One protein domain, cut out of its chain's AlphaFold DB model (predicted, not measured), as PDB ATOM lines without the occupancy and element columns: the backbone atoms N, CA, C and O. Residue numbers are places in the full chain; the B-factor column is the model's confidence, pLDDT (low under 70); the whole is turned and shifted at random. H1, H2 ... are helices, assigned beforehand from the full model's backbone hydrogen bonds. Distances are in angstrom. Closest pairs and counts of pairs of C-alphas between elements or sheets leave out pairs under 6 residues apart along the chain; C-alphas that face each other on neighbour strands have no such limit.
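AT A GLANCE: This is residues 103 to 168 and 175 to 242 of the 1130 residues of an uncharacterized protein of Pythium insidiosum (UniProt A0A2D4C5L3). Two helical lobes meet at H4: H2, H3 and H4 make one, with H1 at its side, and H5, H6 and H7 make the other. Residues 230 to 242, of which 230 to 239 belong to H7, stick out. The printed part has 134 residues with seven named helices, H1 to H7 in order, and no named strand; the class is all helix. It is compact, with a radius of gyration of the C-alphas of 16.2 A, and spans 48 by 42 by 25 A.

HOW THE PARTS SIT: H1, residues 103 to 109, is close to but not clearly touching H2, residues 111 to 124; their closest C-alphas, of Asn 106 and Leu 113, are 6.4 A apart. H3, residues 132 to 145, touches H2 at a steep tilt of 58 degrees, closest at C-alphas 120 and 139, 6.3 A. H4, residues 150 to 161, the hub, touches H2 at a shallow tilt of 7 degrees, closest at C-alphas 123 and 161, 6.3 A. H5, residues 176 to 188, touches H4 about perpendicular at 88 degrees, with residues 185 to 188 alone, closest at C-alphas 159 and 185, 5.1 A. H6, residues 195 to 211, forms a hairpin with H5, closest at C-alphas 187 and 197, 7.0 A. H7, residues 216 to 239, forms a hairpin with H6, touching it with residues 218 to 228 alone, closest at C-alphas 202 and 225, 6.6 A. Every O i to N i+4 pair is within hydrogen-bond range in H1 and H3 to H7, and 9 of 10 in H2.

IN THESE COORDINATES: H1 begins at C-alpha 103, (200.181, 218.535, 248.170). H7, 35.2 A long, ends at C-alpha 239, (177.384, 229.726, 271.207). H6 is 24.6 A long.

THE WHOLE: The farthest C-alphas, of Val 168 and Cys 242, are 51.3 A apart. Residues 169 to 174 are not printed; C-alphas 168 and 175 are 9.8 A apart across this cut. Of the links printed whole, none is long. The pLDDT is under 70 for 22 residues, among them 123 to 130 and 162 to 168.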
ATOM      1  N   ASP A 103     199.521 219.599 247.405       70.38
ATOM      2  CA  ASP A 103     200.181 218.535 248.170       70.38
ATOM      3  C   ASP A 103     199.199 217.806 249.093       70.38
ATOM      4  O   ASP A 103     199.238 216.583 249.209       70.38
ATOM      5  N   ARG A 104     198.257 218.544 249.698       69.69
ATOM      6  CA  ARG A 104     197.200 217.961 250.540       69.69
ATOM      7  C   ARG A 104     196.191 217.177 249.701       69.69
ATOM      8  O   ARG A 104     195.785 216.087 250.092       69.69
ATOM      9  N   ALA A 105     195.836 217.702 248.528       71.00
ATOM     10  CA  ALA A 105     194.988 216.998 247.567       71.00
ATOM     11  C   ALA A 105     195.675 215.732 247.019       71.00
ATOM     12  O   ALA A 105     195.039 214.686 246.916       71.00
ATOM     13  N   ASN A 106     196.980 215.797 246.740       75.19
ATOM     14  CA  ASN A 106     197.801 214.664 246.311       75.19
ATOM     15  C   ASN A 106     197.900 213.592 247.400       75.19
ATOM     16  O   ASN A 106     197.748 212.411 247.099       75.19
ATOM     17  N   ALA A 107     198.106 213.985 248.659       74.94
ATOM     18  CA  ALA A 107     198.147 213.056 249.785       74.94
ATOM     19  C   ALA A 107     196.799 212.344 250.012       74.94
ATOM     20  O   ALA A 107     196.782 211.175 250.391       74.94
ATOM     21  N   ALA A 108     195.678 213.031 249.766       70.81
ATOM     22  CA  ALA A 108     194.337 212.480 249.959       70.81
ATOM     23  C   ALA A 108     193.854 211.582 248.801       70.81
ATOM     24  O   ALA A 108     193.140 210.612 249.052       70.81
ATOM     25  N   LEU A 109     194.204 211.904 247.549       75.62
ATOM     26  CA  LEU A 109     193.610 211.297 246.342       75.62
ATOM     27  C   LEU A 109     194.608 210.575 245.423       75.62
ATOM     28  O   LEU A 109     194.195 209.759 244.596       75.62
ATOM     29  N   GLY A 110     195.908 210.864 245.522       79.69
ATOM     30  CA  GLY A 110     196.941 210.280 244.664       79.69
ATOM     31  C   GLY A 110     196.599 210.365 243.169       79.69
ATOM     32  O   GLY A 110     196.307 211.435 242.639       79.69
ATOM     33  N   ALA A 111     196.588 209.217 242.484       73.94
ATOM     34  CA  ALA A 111     196.329 209.124 241.042       73.94
ATOM     35  C   ALA A 111     194.914 209.566 240.607       73.94
ATOM     36  O   ALA A 111     194.696 209.861 239.428       73.94
ATOM     37  N   ASP A 112     193.944 209.616 241.525       75.69
ATOM     38  CA  ASP A 112     192.584 210.070 241.214       75.69
ATOM     39  C   ASP A 112     192.484 211.604 241.146       75.69
ATOM     40  O   ASP A 112     191.591 212.122 240.468       75.69
ATOM     41  N   LEU A 113     193.448 212.340 241.725       82.00
ATOM     42  CA  LEU A 113     193.536 213.796 241.572       82.00
ATOM     43  C   LEU A 113     193.791 214.185 240.113       82.00
ATOM     44  O   LEU A 113     193.123 215.071 239.585       82.00
ATOM     45  N   ASP A 114     194.700 213.488 239.430       79.06
ATOM     46  CA  ASP A 114     194.999 213.748 238.019       79.06
ATOM     47  C   ASP A 114     193.786 213.502 237.118       79.06
ATOM     48  O   ASP A 114     193.573 214.228 236.144       79.06
ATOM     49  N   LYS A 115     192.965 212.492 237.433       81.25
ATOM     50  CA  LYS A 115     191.716 212.217 236.703       81.25
ATOM     51  C   LYS A 115     190.693 213.324 236.929       81.25
ATOM     52  O   LYS A 115     190.078 213.789 235.971       81.25
ATOM     53  N   TYR A 116     190.546 213.769 238.172       82.88
ATOM     54  CA  TYR A 116     189.645 214.854 238.538       82.88
ATOM     55  C   TYR A 116     190.071 216.201 237.924       82.88
ATOM     56  O   TYR A 116     189.248 216.908 237.350       82.88
ATOM     57  N   LEU A 117     191.364 216.537 237.943       81.88
ATOM     58  CA  LEU A 117     191.880 217.750 237.303       81.88
ATOM     59  C   LEU A 117     191.770 217.679 235.773       81.88
ATOM     60  O   LEU A 117     191.455 218.682 235.136       81.88
ATOM     61  N   LYS A 118     191.957 216.500 235.160       81.56
ATOM     62  CA  LYS A 118     191.663 216.291 233.729       81.56
ATOM     63  C   LYS A 118     190.180 216.491 233.415       81.56
ATOM     64  O   LYS A 118     189.878 217.102 232.396       81.56
ATOM     65  N   LEU A 119     189.273 216.037 234.282       80.44
ATOM     66  CA  LEU A 119     187.837 216.299 234.155       80.44
ATOM     67  C   LEU A 119     187.539 217.803 234.241       80.44
ATOM     68  O   LEU A 119     186.857 218.330 233.367       80.44
ATOM     69  N   ALA A 120     188.086 218.505 235.235       77.75
ATOM     70  CA  ALA A 120     187.915 219.951 235.378       77.75
ATOM     71  C   ALA A 120     188.409 220.716 234.135       77.75
ATOM     72  O   ALA A 120     187.712 221.594 233.628       77.75
ATOM     73  N   ARG A 121     189.567 220.324 233.579       78.19
ATOM     74  CA  ARG A 121     190.085 220.871 232.314       78.19
ATOM     75  C   ARG A 121     189.207 220.524 231.112       78.19
ATOM     76  O   ARG A 121     189.012 221.376 230.261       78.19
ATOM     77  N   ALA A 122     188.639 219.322 231.038       73.81
ATOM     78  CA  ALA A 122     187.743 218.936 229.942       73.81
ATOM     79  C   ALA A 122     186.398 219.688 229.977       73.81
ATOM     80  O   ALA A 122     185.814 219.965 228.933       73.81
ATOM     81  N   LEU A 123     185.913 220.052 231.170       69.31
ATOM     82  CA  LEU A 123     184.705 220.866 231.347       69.31
ATOM     83  C   LEU A 123     184.918 222.349 230.969       69.31
ATOM     84  O   LEU A 123     183.947 223.041 230.659       69.31
ATOM     85  N   ARG A 124     186.175 222.824 230.931       65.12
ATOM     86  CA  ARG A 124     186.568 224.173 230.475       65.12
ATOM     87  C   ARG A 124     186.187 224.430 229.016       65.12
ATOM     88  O   ARG A 124     185.651 225.495 228.711       65.12
ATOM     89  N   ASP A 125     186.402 223.446 228.140       55.16
ATOM     90  CA  ASP A 125     186.253 223.577 226.678       55.16
ATOM     91  C   ASP A 125     184.792 223.767 226.215       55.16
ATOM     92  O   ASP A 125     184.523 223.951 225.026       55.16
ATOM     93  N   GLY A 126     183.832 223.747 227.148       54.34
ATOM     94  CA  GLY A 126     182.405 223.855 226.864       54.34
ATOM     95  C   GLY A 126     181.754 225.228 227.070       54.34
ATOM     96  O   GLY A 126     180.716 225.444 226.448       54.34
ATOM     97  N   ALA A 127     182.261 226.140 227.923       53.84
ATOM     98  CA  ALA A 127     181.462 227.334 228.290       53.84
ATOM     99  C   ALA A 127     182.138 228.530 229.011       53.84
ATOM    100  O   ALA A 127     181.479 229.560 229.153       53.84
ATOM    101  N   THR A 128     183.374 228.445 229.518       55.12
ATOM    102  CA  THR A 128     183.938 229.474 230.431       55.12
ATOM    103  C   THR A 128     185.339 229.927 230.009       55.12
ATOM    104  O   THR A 128     186.211 229.092 229.792       55.12
ATOM    105  N   TRP A 129     185.582 231.243 229.941       57.00
ATOM    106  CA  TRP A 129     186.872 231.864 229.570       57.00
ATOM    107  C   TRP A 129     187.941 231.808 230.686       57.00
ATOM    108  O   TRP A 129     188.772 232.707 230.796       57.00
ATOM    109  N   ASP A 130     187.923 230.774 231.527       67.44
ATOM    110  CA  ASP A 130     188.843 230.640 232.660       67.44
ATOM    111  C   ASP A 130     190.238 230.174 232.178       67.44
ATOM    112  O   ASP A 130     190.374 229.366 231.248       67.44
ATOM    113  N   THR A 131     191.300 230.685 232.807       74.38
ATOM    114  CA  THR A 131     192.688 230.218 232.602       74.38
ATOM    115  C   THR A 131     192.915 228.844 233.248       74.38
ATOM    116  O   THR A 131     192.182 228.454 234.156       74.38
ATOM    117  N   ASP A 132     193.934 228.090 232.814       71.50
ATOM    118  CA  ASP A 132     194.214 226.747 233.372       71.50
ATOM    119  C   ASP A 132     194.511 226.789 234.885       71.50
ATOM    120  O   ASP A 132     194.094 225.908 235.640       71.50
ATOM    121  N   GLU A 133     195.147 227.866 235.349       74.12
ATOM    122  CA  GLU A 133     195.412 228.126 236.768       74.12
ATOM    123  C   GLU A 133     194.126 228.399 237.561       74.12
ATOM    124  O   GLU A 133     193.950 227.873 238.662       74.12
ATOM    125  N   GLN A 134     193.187 229.166 236.995       73.75
ATOM    126  CA  GLN A 134     191.883 229.429 237.618       73.75
ATOM    127  C   GLN A 134     191.026 228.164 237.703       73.75
ATOM    128  O   GLN A 134     190.419 227.909 238.742       73.75
ATOM    129  N   VAL A 135     191.012 227.346 236.646       76.06
ATOM    130  CA  VAL A 135     190.297 226.059 236.626       76.06
ATOM    131  C   VAL A 135     190.884 225.099 237.655       76.06
ATOM    132  O   VAL A 135     190.140 224.476 238.408       76.06
ATOM    133  N   THR A 136     192.213 225.013 237.738       79.25
ATOM    134  CA  THR A 136     192.895 224.149 238.712       79.25
ATOM    135  C   THR A 136     192.618 224.606 240.145       79.25
ATOM    136  O   THR A 136     192.243 223.793 240.988       79.25
ATOM    137  N   SER A 137     192.711 225.910 240.415       78.19
ATOM    138  CA  SER A 137     192.427 226.482 241.739       78.19
ATOM    139  C   SER A 137     190.976 226.247 242.163       78.19
ATOM    140  O   SER A 137     190.709 225.834 243.290       78.19
ATOM    141  N   LEU A 138     190.032 226.438 241.240       77.31
ATOM    142  CA  LEU A 138     188.615 226.196 241.479       77.31
ATOM    143  C   LEU A 138     188.310 224.713 241.724       77.31
ATOM    144  O   LEU A 138     187.528 224.369 242.610       77.31
ATOM    145  N   ALA A 139     188.916 223.825 240.940       80.31
ATOM    146  CA  ALA A 139     188.745 222.390 241.096       80.31
ATOM    147  C   ALA A 139     189.240 221.924 242.474       80.31
ATOM    148  O   ALA A 139     188.561 221.135 243.134       80.31
ATOM    149  N   LEU A 140     190.376 222.453 242.937       81.62
ATOM    150  CA  LEU A 140     190.913 222.197 244.275       81.62
ATOM    151  C   LEU A 140     190.027 222.783 245.384       81.62
ATOM    152  O   LEU A 140     189.843 222.135 246.412       81.62
ATOM    153  N   GLN A 141     189.423 223.955 245.165       79.88
ATOM    154  CA  GLN A 141     188.456 224.545 246.094       79.88
ATOM    155  C   GLN A 141     187.213 223.657 246.262       79.88
ATOM    156  O   GLN A 141     186.792 223.400 247.388       79.88
ATOM    157  N   TYR A 142     186.644 223.139 245.166       81.44
ATOM    158  CA  TYR A 142     185.524 222.198 245.258       81.44
ATOM    159  C   TYR A 142     185.930 220.883 245.928       81.44
ATOM    160  O   TYR A 142     185.170 220.377 246.745       81.44
ATOM    161  N   LEU A 143     187.130 220.348 245.674       82.50
ATOM    162  CA  LEU A 143     187.607 219.174 246.418       82.50
ATOM    163  C   LEU A 143     187.635 219.437 247.920       82.50
ATOM    164  O   LEU A 143     187.130 218.620 248.681       82.50
ATOM    165  N   HIS A 144     188.164 220.583 248.347       79.88
ATOM    166  CA  HIS A 144     188.199 220.944 249.761       79.88
ATOM    167  C   HIS A 144     186.790 221.057 250.367       79.88
ATOM    168  O   HIS A 144     186.497 220.453 251.404       79.88
ATOM    169  N   ARG A 145     185.879 221.736 249.655       81.12
ATOM    170  CA  ARG A 145     184.471 221.891 250.049       81.12
ATOM    171  C   ARG A 145     183.763 220.554 250.283       81.12
ATOM    172  O   ARG A 145     182.879 220.482 251.129       81.12
ATOM    173  N   PHE A 146     184.166 219.492 249.587       81.19
ATOM    174  CA  PHE A 146     183.590 218.149 249.717       81.19
ATOM    175  C   PHE A 146     184.507 217.144 250.435       81.19
ATOM    176  O   PHE A 146     184.385 215.946 250.206       81.19
ATOM    177  N   ASP A 147     185.421 217.607 251.297       78.81
ATOM    178  CA  ASP A 147     186.325 216.747 252.092       78.81
ATOM    179  C   ASP A 147     187.141 215.773 251.223       78.81
ATOM    180  O   ASP A 147     187.304 214.584 251.496       78.81
ATOM    181  N   TYR A 148     187.615 216.293 250.092       79.50
ATOM    182  CA  TYR A 148     188.350 215.557 249.074       79.50
ATOM    183  C   TYR A 148     187.573 214.369 248.488       79.50
ATOM    184  O   TYR A 148     188.188 213.475 247.912       79.50
ATOM    185  N   HIS A 149     186.235 214.356 248.570       81.69
ATOM    186  CA  HIS A 149     185.415 213.371 247.872       81.69
ATOM    187  C   HIS A 149     185.326 213.733 246.377       81.69
ATOM    188  O   HIS A 149     184.668 214.713 246.003       81.69
ATOM    189  N   PRO A 150     185.981 212.968 245.484       77.19
ATOM    190  CA  PRO A 150     186.199 213.402 244.109       77.19
ATOM    191  C   PRO A 150     184.909 213.359 243.283       77.19
ATOM    192  O   PRO A 150     184.741 214.178 242.384       77.19
ATOM    193  N   ALA A 151     183.971 212.463 243.613       77.31
ATOM    194  CA  ALA A 151     182.670 212.380 242.951       77.31
ATOM    195  C   ALA A 151     181.760 213.573 243.300       77.31
ATOM    196  O   ALA A 151     181.123 214.138 242.418       77.31
ATOM    197  N   ASP A 152     181.758 214.018 244.558       81.62
ATOM    198  CA  ASP A 152     180.870 215.089 245.045       81.62
ATOM    199  C   ASP A 152     181.345 216.450 244.516       81.62
ATOM    200  O   ASP A 152     180.566 217.278 244.027       81.62
ATOM    201  N   ALA A 153     182.667 216.636 244.524       81.69
ATOM    202  CA  ALA A 153     183.323 217.777 243.913       81.69
ATOM    203  C   ALA A 153     183.133 217.792 242.386       81.69
ATOM    204  O   ALA A 153     182.881 218.851 241.808       81.69
ATOM    205  N   ALA A 154     183.177 216.625 241.727       80.31
ATOM    206  CA  ALA A 154     182.931 216.510 240.291       80.31
ATOM    207  C   ALA A 154     181.473 216.829 239.930       80.31
ATOM    208  O   ALA A 154     181.245 217.521 238.940       80.31
ATOM    209  N   CYS A 155     180.497 216.412 240.747       78.94
ATOM    210  CA  CYS A 155     179.089 216.794 240.589       78.94
ATOM    211  C   CYS A 155     178.898 218.313 240.683       78.94
ATOM    212  O   CYS A 155     178.162 218.889 239.883       78.94
ATOM    213  N   SER A 156     179.599 218.981 241.601       78.94
ATOM    214  CA  SER A 156     179.527 220.441 241.765       78.94
ATOM    215  C   SER A 156     180.224 221.207 240.639       78.94
ATOM    216  O   SER A 156     179.686 222.194 240.130       78.94
ATOM    217  N   LEU A 157     181.385 220.724 240.181       78.56
ATOM    218  CA  LEU A 157     182.045 221.238 238.980       78.56
ATOM    219  C   LEU A 157     181.150 221.071 237.748       78.56
ATOM    220  O   LEU A 157     180.942 222.019 236.990       78.56
ATOM    221  N   TYR A 158     180.562 219.891 237.566       78.62
ATOM    222  CA  TYR A 158     179.643 219.617 236.468       78.62
ATOM    223  C   TYR A 158     178.406 220.529 236.521       78.62
ATOM    224  O   TYR A 158     178.045 221.130 235.508       78.62
ATOM    225  N   ALA A 159     177.811 220.724 237.705       77.12
ATOM    226  CA  ALA A 159     176.688 221.639 237.920       77.12
ATOM    227  C   ALA A 159     177.006 223.064 237.437       77.12
ATOM    228  O   ALA A 159     176.202 223.680 236.730       77.12
ATOM    229  N   ARG A 160     178.204 223.571 237.764       74.88
ATOM    230  CA  ARG A 160     178.680 224.900 237.356       74.88
ATOM    231  C   ARG A 160     178.870 225.026 235.843       74.88
ATOM    232  O   ARG A 160     178.463 226.040 235.276       74.88
ATOM    233  N   HIS A 161     179.480 224.027 235.204       71.00
ATOM    234  CA  HIS A 161     179.823 224.063 233.775       71.00
ATOM    235  C   HIS A 161     178.685 223.581 232.850       71.00
ATOM    236  O   HIS A 161     178.773 223.721 231.630       71.00
ATOM    237  N   SER A 162     177.579 223.072 233.402       66.25
ATOM    238  CA  SER A 162     176.390 222.702 232.629       66.25
ATOM    239  C   SER A 162     175.638 223.937 232.081       66.25
ATOM    240  O   SER A 162     175.159 224.810 232.815       66.25
ATOM    241  N   ILE A 163     175.531 224.036 230.749       54.41
ATOM    242  CA  ILE A 163     174.884 225.172 230.057       54.41
ATOM    243  C   ILE A 163     173.345 225.077 230.091       54.41
ATOM    244  O   ILE A 163     172.666 226.102 230.062       54.41
ATOM    245  N   GLN A 164     172.770 223.872 230.175       53.88
ATOM    246  CA  GLN A 164     171.318 223.662 230.199       53.88
ATOM    247  C   GLN A 164     170.907 222.874 231.444       53.88
ATOM    248  O   GLN A 164     171.177 221.680 231.544       53.88
ATOM    249  N   LEU A 165     170.216 223.545 232.370       53.03
ATOM    250  CA  LEU A 165     169.388 222.879 233.380       53.03
ATOM    251  C   LEU A 165     168.288 222.082 232.651       53.03
ATOM    252  O   LEU A 165     167.840 222.547 231.595       53.03
ATOM    253  N   PRO A 166     167.825 220.926 233.166       48.75
ATOM    254  CA  PRO A 166     166.721 220.191 232.558       48.75
ATOM    255  C   PRO A 166     165.520 221.125 232.389       48.75
ATOM    256  O   PRO A 166     164.872 221.531 233.352       48.75
ATOM    257  N   ARG A 167     165.240 221.535 231.149       42.06
ATOM    258  CA  ARG A 167     164.038 222.302 230.837       42.06
ATOM    259  C   ARG A 167     162.892 221.308 230.964       42.06
ATOM    260  O   ARG A 167     162.865 220.343 230.205       42.06
ATOM    261  N   VAL A 168     161.985 221.519 231.920       47.94
ATOM    262  CA  VAL A 168     160.749 220.730 232.025       47.94
ATOM    263  C   VAL A 168     159.988 220.926 230.715       47.94
ATOM    264  O   VAL A 168     159.368 221.964 230.491       47.94
ATOM    265  N   ASP A 175     158.922 212.647 234.664       66.44
ATOM    266  CA  ASP A 175     159.266 211.742 235.768       66.44
ATOM    267  C   ASP A 175     159.775 212.568 236.962       66.44
ATOM    268  O   ASP A 175     160.561 213.508 236.787       66.44
ATOM    269  N   ALA A 176     159.270 212.286 238.170       68.88
ATOM    270  CA  ALA A 176     159.583 213.049 239.386       68.88
ATOM    271  C   ALA A 176     161.106 213.185 239.606       68.88
ATOM    272  O   ALA A 176     161.587 214.238 240.025       68.88
ATOM    273  N   GLU A 177     161.854 212.168 239.177       70.31
ATOM    274  CA  GLU A 177     163.314 212.106 239.099       70.31
ATOM    275  C   GLU A 177     163.957 213.243 238.286       70.31
ATOM    276  O   GLU A 177     164.903 213.883 238.740       70.31
ATOM    277  N   THR A 178     163.427 213.571 237.103       72.94
ATOM    278  CA  THR A 178     164.033 214.593 236.226       72.94
ATOM    279  C   THR A 178     163.862 216.000 236.802       72.94
ATOM    280  O   THR A 178     164.748 216.849 236.677       72.94
ATOM    281  N   ARG A 179     162.722 216.257 237.458       74.94
ATOM    282  CA  ARG A 179     162.465 217.519 238.172       74.94
ATOM    283  C   ARG A 179     163.357 217.655 239.404       74.94
ATOM    284  O   ARG A 179     163.889 218.738 239.640       74.94
ATOM    285  N   TRP A 180     163.559 216.558 240.128       83.56
ATOM    286  CA  TRP A 180     164.458 216.505 241.275       83.56
ATOM    287  C   TRP A 180     165.915 216.787 240.875       83.56
ATOM    288  O   TRP A 180     166.541 217.687 241.435       83.56
ATOM    289  N   LEU A 181     166.425 216.122 239.828       77.56
ATOM    290  CA  LEU A 181     167.784 216.339 239.312       77.56
ATOM    291  C   LEU A 181     168.003 217.786 238.838       77.56
ATOM    292  O   LEU A 181     169.071 218.360 239.057       77.56
ATOM    293  N   ALA A 182     166.991 218.413 238.229       77.12
ATOM    294  CA  ALA A 182     167.063 219.818 237.829       77.12
ATOM    295  C   ALA A 182     167.234 220.765 239.026       77.12
ATOM    296  O   ALA A 182     168.046 221.691 238.967       77.12
ATOM    297  N   ALA A 183     166.486 220.523 240.105       80.12
ATOM    298  CA  ALA A 183     166.582 221.292 241.340       80.12
ATOM    299  C   ALA A 183     167.921 221.050 242.062       80.12
ATOM    300  O   ALA A 183     168.553 222.009 242.505       80.12
ATOM    301  N   PHE A 184     168.405 219.804 242.087       84.19
ATOM    302  CA  PHE A 184     169.705 219.426 242.652       84.19
ATOM    303  C   PHE A 184     170.869 220.177 241.987       84.19
ATOM    304  O   PHE A 184     171.628 220.883 242.658       84.19
ATOM    305  N   TYR A 185     170.982 220.106 240.655       81.94
ATOM    306  CA  TYR A 185     172.053 220.792 239.924       81.94
ATOM    307  C   TYR A 185     171.919 222.325 239.985       81.94
ATOM    308  O   TYR A 185     172.930 223.030 239.981       81.94
ATOM    309  N   ALA A 186     170.699 222.866 240.099       81.12
ATOM    310  CA  ALA A 186     170.485 224.298 240.320       81.12
ATOM    311  C   ALA A 186     170.984 224.771 241.698       81.12
ATOM    312  O   ALA A 186     171.512 225.881 241.799       81.12
ATOM    313  N   LEU A 187     170.848 223.945 242.742       82.06
ATOM    314  CA  LEU A 187     171.353 224.240 244.087       82.06
ATOM    315  C   LEU A 187     172.879 224.128 244.168       82.06
ATOM    316  O   LEU A 187     173.523 225.055 244.653       82.06
ATOM    317  N   LEU A 188     173.478 223.063 243.621       81.75
ATOM    318  CA  LEU A 188     174.942 222.886 243.612       81.75
ATOM    319  C   LEU A 188     175.686 223.935 242.779       81.75
ATOM    320  O   LEU A 188     176.856 224.218 243.027       81.75
ATOM    321  N   ARG A 189     175.009 224.543 241.801       78.81
ATOM    322  CA  ARG A 189     175.563 225.643 241.007       78.81
ATOM    323  C   ARG A 189     175.737 226.935 241.815       78.81
ATOM    324  O   ARG A 189     176.488 227.811 241.380       78.81
ATOM    325  N   ARG A 190     175.061 227.094 242.960       81.12
ATOM    326  CA  ARG A 190     175.175 228.313 243.769       81.12
ATOM    327  C   ARG A 190     176.562 228.378 244.435       81.12
ATOM    328  O   ARG A 190     176.977 227.423 245.095       81.12
ATOM    329  N   PRO A 191     177.297 229.495 244.278       72.50
ATOM    330  CA  PRO A 191     178.646 229.623 244.828       72.50
ATOM    331  C   PRO A 191     178.641 229.766 246.355       72.50
ATOM    332  O   PRO A 191     179.600 229.367 247.008       72.50
ATOM    333  N   ILE A 192     177.556 230.304 246.912       81.94
ATOM    334  CA  ILE A 192     177.380 230.594 248.334       81.94
ATOM    335  C   ILE A 192     176.134 229.856 248.812       81.94
ATOM    336  O   ILE A 192     175.099 229.899 248.139       81.94
ATOM    337  N   VAL A 193     176.237 229.195 249.960       85.19
ATOM    338  CA  VAL A 193     175.102 228.568 250.640       85.19
ATOM    339  C   VAL A 193     174.624 229.532 251.722       85.19
ATOM    340  O   VAL A 193     175.337 229.760 252.696       85.19
ATOM    341  N   ARG A 194     173.443 230.135 251.545       88.25
ATOM    342  CA  ARG A 194     172.771 230.880 252.620       88.25
ATOM    343  C   ARG A 194     171.727 229.984 253.275       88.25
ATOM    344  O   ARG A 194     171.458 228.878 252.802       88.25
ATOM    345  N   GLN A 195     171.093 230.490 254.329       85.19
ATOM    346  CA  GLN A 195     170.075 229.744 255.072       85.19
ATOM    347  C   GLN A 195     168.959 229.213 254.159       85.19
ATOM    348  O   GLN A 195     168.579 228.050 254.233       85.19
ATOM    349  N   ARG A 196     168.501 230.040 253.211       86.62
ATOM    350  CA  ARG A 196     167.470 229.651 252.243       86.62
ATOM    351  C   ARG A 196     167.907 228.480 251.360       86.62
ATOM    352  O   ARG A 196     167.107 227.592 251.091       86.62
ATOM    353  N   GLU A 197     169.142 228.495 250.867       87.31
ATOM    354  CA  GLU A 197     169.708 227.413 250.060       87.31
ATOM    355  C   GLU A 197     169.825 226.118 250.862       87.31
ATOM    356  O   GLU A 197     169.529 225.055 250.327       87.31
ATOM    357  N   PHE A 198     170.220 226.203 252.133       86.94
ATOM    358  CA  PHE A 198     170.285 225.051 253.030       86.94
ATOM    359  C   PHE A 198     168.894 224.458 253.316       86.94
ATOM    360  O   PHE A 198     168.710 223.241 253.223       86.94
ATOM    361  N   ASP A 199     167.887 225.304 253.552       86.19
ATOM    362  CA  ASP A 199     166.493 224.871 253.698       86.19
ATOM    363  C   ASP A 199     165.975 224.216 252.402       86.19
ATOM    364  O   ASP A 199     165.283 223.197 252.442       86.19
ATOM    365  N   GLU A 200     166.316 224.782 251.236       86.88
ATOM    366  CA  GLU A 200     165.990 224.221 249.918       86.88
ATOM    367  C   GLU A 200     166.680 222.856 249.699       86.88
ATOM    368  O   GLU A 200     166.030 221.932 249.210       86.88
ATOM    369  N   MET A 201     167.943 222.682 250.111       86.88
ATOM    370  CA  MET A 201     168.667 221.398 250.062       86.88
ATOM    371  C   MET A 201     168.038 220.342 250.980       86.88
ATOM    372  O   MET A 201     167.876 219.191 250.574       86.88
ATOM    373  N   THR A 202     167.632 220.734 252.188       87.50
ATOM    374  CA  THR A 202     166.995 219.838 253.166       87.50
ATOM    375  C   THR A 202     165.607 219.394 252.699       87.50
ATOM    376  O   THR A 202     165.268 218.214 252.789       87.50
ATOM    377  N   ARG A 203     164.813 220.309 252.120       86.75
ATOM    378  CA  ARG A 203     163.527 219.968 251.485       86.75
ATOM    379  C   ARG A 203     163.717 219.023 250.305       86.75
ATOM    380  O   ARG A 203     163.011 218.027 250.210       86.75
ATOM    381  N   LEU A 204     164.701 219.296 249.446       86.19
ATOM    382  CA  LEU A 204     164.989 218.454 248.288       86.19
ATOM    383  C   LEU A 204     165.402 217.029 248.707       86.19
ATOM    384  O   LEU A 204     165.032 216.062 248.042       86.19
ATOM    385  N   LEU A 205     166.114 216.879 249.827       85.62
ATOM    386  CA  LEU A 205     166.459 215.576 250.399       85.62
ATOM    387  C   LEU A 205     165.223 214.813 250.923       85.62
ATOM    388  O   LEU A 205     165.076 213.614 250.671       85.62
ATOM    389  N   ALA A 206     164.305 215.508 251.600       84.12
ATOM    390  CA  ALA A 206     163.038 214.927 252.049       84.12
ATOM    391  C   ALA A 206     162.158 214.488 250.861       84.12
ATOM    392  O   ALA A 206     161.615 213.380 250.864       84.12
ATOM    393  N   ASP A 207     162.093 215.308 249.808       82.12
ATOM    394  CA  ASP A 207     161.376 214.990 248.571       82.12
ATOM    395  C   ASP A 207     161.965 213.742 247.889       82.12
ATOM    396  O   ASP A 207     161.214 212.881 247.432       82.12
ATOM    397  N   ALA A 208     163.294 213.579 247.875       78.19
ATOM    398  CA  ALA A 208     163.960 212.405 247.296       78.19
ATOM    399  C   ALA A 208     163.546 211.093 247.978       78.19
ATOM    400  O   ALA A 208     163.291 210.086 247.310       78.19
ATOM    401  N   SER A 209     163.435 211.136 249.309       74.56
ATOM    402  CA  SER A 209     163.020 210.000 250.139       74.56
ATOM    403  C   SER A 209     161.582 209.570 249.831       74.56
ATOM    404  O   SER A 209     161.266 208.384 249.885       74.56
ATOM    405  N   SER A 210     160.718 210.514 249.441       72.25
ATOM    406  CA  SER A 210     159.336 210.232 249.026       72.25
ATOM    407  C   SER A 210     159.217 209.634 247.615       72.25
ATOM    408  O   SER A 210     158.229 208.967 247.313       72.25
ATOM    409  N   ILE A 211     160.223 209.850 246.758       72.31
ATOM    410  CA  ILE A 211     160.247 209.410 245.352       72.31
ATOM    411  C   ILE A 211     160.952 208.045 245.191       72.31
ATOM    412  O   ILE A 211     160.729 207.361 244.196       72.31
ATOM    413  N   GLY A 212     161.764 207.612 246.166       64.38
ATOM    414  CA  GLY A 212     162.492 206.336 246.113       64.38
ATOM    415  C   GLY A 212     163.679 206.348 245.140       64.38
ATOM    416  O   GLY A 212     163.955 205.345 244.483       64.38
ATOM    417  N   LEU A 213     164.352 207.494 245.011       68.56
ATOM    418  CA  LEU A 213     165.452 207.693 244.065       68.56
ATOM    419  C   LEU A 213     166.726 206.945 244.496       68.56
ATOM    420  O   LEU A 213     167.196 207.130 245.612       68.56
ATOM    421  N   ALA A 214     167.343 206.178 243.594       60.09
ATOM    422  CA  ALA A 214     168.656 205.550 243.800       60.09
ATOM    423  C   ALA A 214     169.737 206.226 242.934       60.09
ATOM    424  O   ALA A 214     170.446 205.570 242.172       60.09
ATOM    425  N   ALA A 215     169.824 207.558 243.007       66.81
ATOM    426  CA  ALA A 215     170.780 208.348 242.232       66.81
ATOM    427  C   ALA A 215     172.071 208.609 243.024       66.81
ATOM    428  O   ALA A 215     172.038 208.879 244.225       66.81
ATOM    429  N   THR A 216     173.216 208.611 242.343       71.81
ATOM    430  CA  THR A 216     174.513 209.038 242.904       71.81
ATOM    431  C   THR A 216     174.452 210.439 243.520       71.81
ATOM    432  O   THR A 216     175.056 210.700 244.558       71.81
ATOM    433  N   GLU A 217     173.655 211.312 242.912       78.69
ATOM    434  CA  GLU A 217     173.351 212.682 243.305       78.69
ATOM    435  C   GLU A 217     172.638 212.771 244.661       78.69
ATOM    436  O   GLU A 217     172.886 213.709 245.417       78.69
ATOM    437  N   LEU A 218     171.808 211.779 245.009       80.75
ATOM    438  CA  LEU A 218     171.168 211.711 246.324       80.75
ATOM    439  C   LEU A 218     172.216 211.552 247.427       80.75
ATOM    440  O   LEU A 218     172.207 212.309 248.391       80.75
ATOM    441  N   GLY A 219     173.189 210.658 247.229       79.06
ATOM    442  CA  GLY A 219     174.286 210.472 248.180       79.06
ATOM    443  C   GLY A 219     175.174 211.715 248.334       79.06
ATOM    444  O   GLY A 219     175.686 211.972 249.422       79.06
ATOM    445  N   VAL A 220     175.344 212.511 247.269       82.12
ATOM    446  CA  VAL A 220     176.051 213.808 247.332       82.12
ATOM    447  C   VAL A 220     175.265 214.807 248.186       82.12
ATOM    448  O   VAL A 220     175.850 215.477 249.038       82.12
ATOM    449  N   LEU A 221     173.944 214.902 247.980       84.19
ATOM    450  CA  LEU A 221     173.077 215.798 248.748       84.19
ATOM    451  C   LEU A 221     173.021 215.397 250.228       84.19
ATOM    452  O   LEU A 221     173.168 216.261 251.085       84.19
ATOM    453  N   GLU A 222     172.875 214.103 250.528       84.75
ATOM    454  CA  GLU A 222     172.875 213.561 251.894       84.75
ATOM    455  C   GLU A 222     174.148 213.927 252.656       84.75
ATOM    456  O   GLU A 222     174.074 214.453 253.768       84.75
ATOM    457  N   ARG A 223     175.325 213.699 252.058       85.94
ATOM    458  CA  ARG A 223     176.611 214.031 252.690       85.94
ATOM    459  C   ARG A 223     176.782 215.531 252.900       85.94
ATOM    460  O   ARG A 223     177.242 215.941 253.966       85.94
ATOM    461  N   LEU A 224     176.397 216.349 251.917       84.00
ATOM    462  CA  LEU A 224     176.491 217.805 252.026       84.00
ATOM    463  C   LEU A 224     175.555 218.350 253.114       84.00
ATOM    464  O   LEU A 224     176.005 219.121 253.957       84.00
ATOM    465  N   VAL A 225     174.286 217.927 253.131       87.69
ATOM    466  CA  VAL A 225     173.313 218.328 254.161       87.69
ATOM    467  C   VAL A 225     173.784 217.869 255.538       87.69
ATOM    468  O   VAL A 225     173.836 218.684 256.448       87.69
ATOM    469  N   THR A 226     174.234 216.618 255.682       88.06
ATOM    470  CA  THR A 226     174.748 216.090 256.958       88.06
ATOM    471  C   THR A 226     175.924 216.914 257.481       88.06
ATOM    472  O   THR A 226     175.964 217.255 258.663       88.06
ATOM    473  N   ARG A 227     176.874 217.281 256.613       86.12
ATOM    474  CA  ARG A 227     178.026 218.106 256.995       86.12
ATOM    475  C   ARG A 227     177.611 219.518 257.415       86.12
ATOM    476  O   ARG A 227     178.119 220.019 258.412       86.12
ATOM    477  N   LEU A 228     176.671 220.133 256.697       87.62
ATOM    478  CA  LEU A 228     176.122 221.449 257.042       87.62
ATOM    479  C   LEU A 228     175.362 221.422 258.376       87.62
ATOM    480  O   LEU A 228     175.580 222.293 259.213       87.62
ATOM    481  N   THR A 229     174.539 220.398 258.613       88.25
ATOM    482  CA  THR A 229     173.853 220.196 259.896       88.25
ATOM    483  C   THR A 229     174.850 219.981 261.031       88.25
ATOM    484  O   THR A 229     174.689 220.581 262.085       88.25
ATOM    485  N   THR A 230     175.906 219.188 260.809       89.56
ATOM    486  CA  THR A 230     176.959 218.939 261.814       89.56
ATOM    487  C   THR A 230     177.674 220.235 262.205       89.56
ATOM    488  O   THR A 230     177.900 220.488 263.389       89.56
ATOM    489  N   TRP A 231     177.988 221.085 261.224       90.56
ATOM    490  CA  TRP A 231     178.583 222.395 261.480       90.56
ATOM    491  C   TRP A 231     177.624 223.313 262.256       90.56
ATOM    492  O   TRP A 231     178.026 223.900 263.255       90.56
ATOM    493  N   LEU A 232     176.340 223.379 261.876       88.12
ATOM    494  CA  LEU A 232     175.337 224.165 262.608       88.12
ATOM    495  C   LEU A 232     175.189 223.704 264.064       88.12
ATOM    496  O   LEU A 232     175.182 224.539 264.964       88.12
ATOM    497  N   THR A 233     175.144 222.392 264.314       88.31
ATOM    498  CA  THR A 233     175.089 221.858 265.684       88.31
ATOM    499  C   THR A 233     176.340 222.208 266.490       88.31
ATOM    500  O   THR A 233     176.227 222.571 267.657       88.31
ATOM    501  N   ALA A 234     177.524 222.190 265.865       88.00
ATOM    502  CA  ALA A 234     178.763 222.604 266.521       88.00
ATOM    503  C   ALA A 234     178.759 224.109 266.861       88.00
ATOM    504  O   ALA A 234     179.204 224.505 267.938       88.00
ATOM    505  N   CYS A 235     178.189 224.952 265.994       88.19
ATOM    506  CA  CYS A 235     177.995 226.378 266.271       88.19
ATOM    507  C   CYS A 235     177.041 226.618 267.453       88.19
ATOM    508  O   CYS A 235     177.322 227.463 268.305       88.19
ATOM    509  N   GLU A 236     175.933 225.876 267.536       86.25
ATOM    510  CA  GLU A 236     174.992 225.962 268.661       86.25
ATOM    511  C   GLU A 236     175.620 225.517 269.982       86.25
ATOM    512  O   GLU A 236     175.391 226.153 271.014       86.25
ATOM    513  N   ASP A 237     176.441 224.467 269.947       85.94
ATOM    514  CA  ASP A 237     177.147 223.955 271.117       85.94
ATOM    515  C   ASP A 237     178.146 224.957 271.692       85.94
ATOM    516  O   ASP A 237     178.327 225.015 272.910       85.94
ATOM    517  N   VAL A 238     178.790 225.740 270.829       88.38
ATOM    518  CA  VAL A 238     179.828 226.705 271.204       88.38
ATOM    519  C   VAL A 238     179.248 228.084 271.539       88.38
ATOM    520  O   VAL A 238     179.889 228.850 272.261       88.38
ATOM    521  N   ARG A 239     178.029 228.404 271.080       83.38
ATOM    522  CA  ARG A 239     177.384 229.726 271.207       83.38
ATOM    523  C   ARG A 239     177.472 230.324 272.613       83.38
ATOM    524  O   ARG A 239     177.954 231.446 272.752       83.38
ATOM    525  N   ASP A 240     177.081 229.557 273.629       80.56
ATOM    526  CA  ASP A 240     176.982 230.030 275.019       80.56
ATOM    527  C   ASP A 240     178.056 229.440 275.950       80.56
ATOM    528  O   ASP A 240     178.131 229.795 277.127       80.56
ATOM    529  N   LYS A 241     178.907 228.537 275.446       86.00
ATOM    530  CA  LYS A 241     179.940 227.866 276.249       86.00
ATOM    531  C   LYS A 241     181.258 228.638 276.230       86.00
ATOM    532  O   LYS A 241     181.578 229.341 275.267       86.00
ATOM    533  N   CYS A 242     182.037 228.471 277.300       85.88
ATOM    534  CA  CYS A 242     183.427 228.909 277.333       85.88
ATOM    535  C   CYS A 242     184.283 227.941 276.517       85.88
ATOM    536  O   CYS A 242     184.309 226.750 276.822       85.88
TER     537      CYS A 242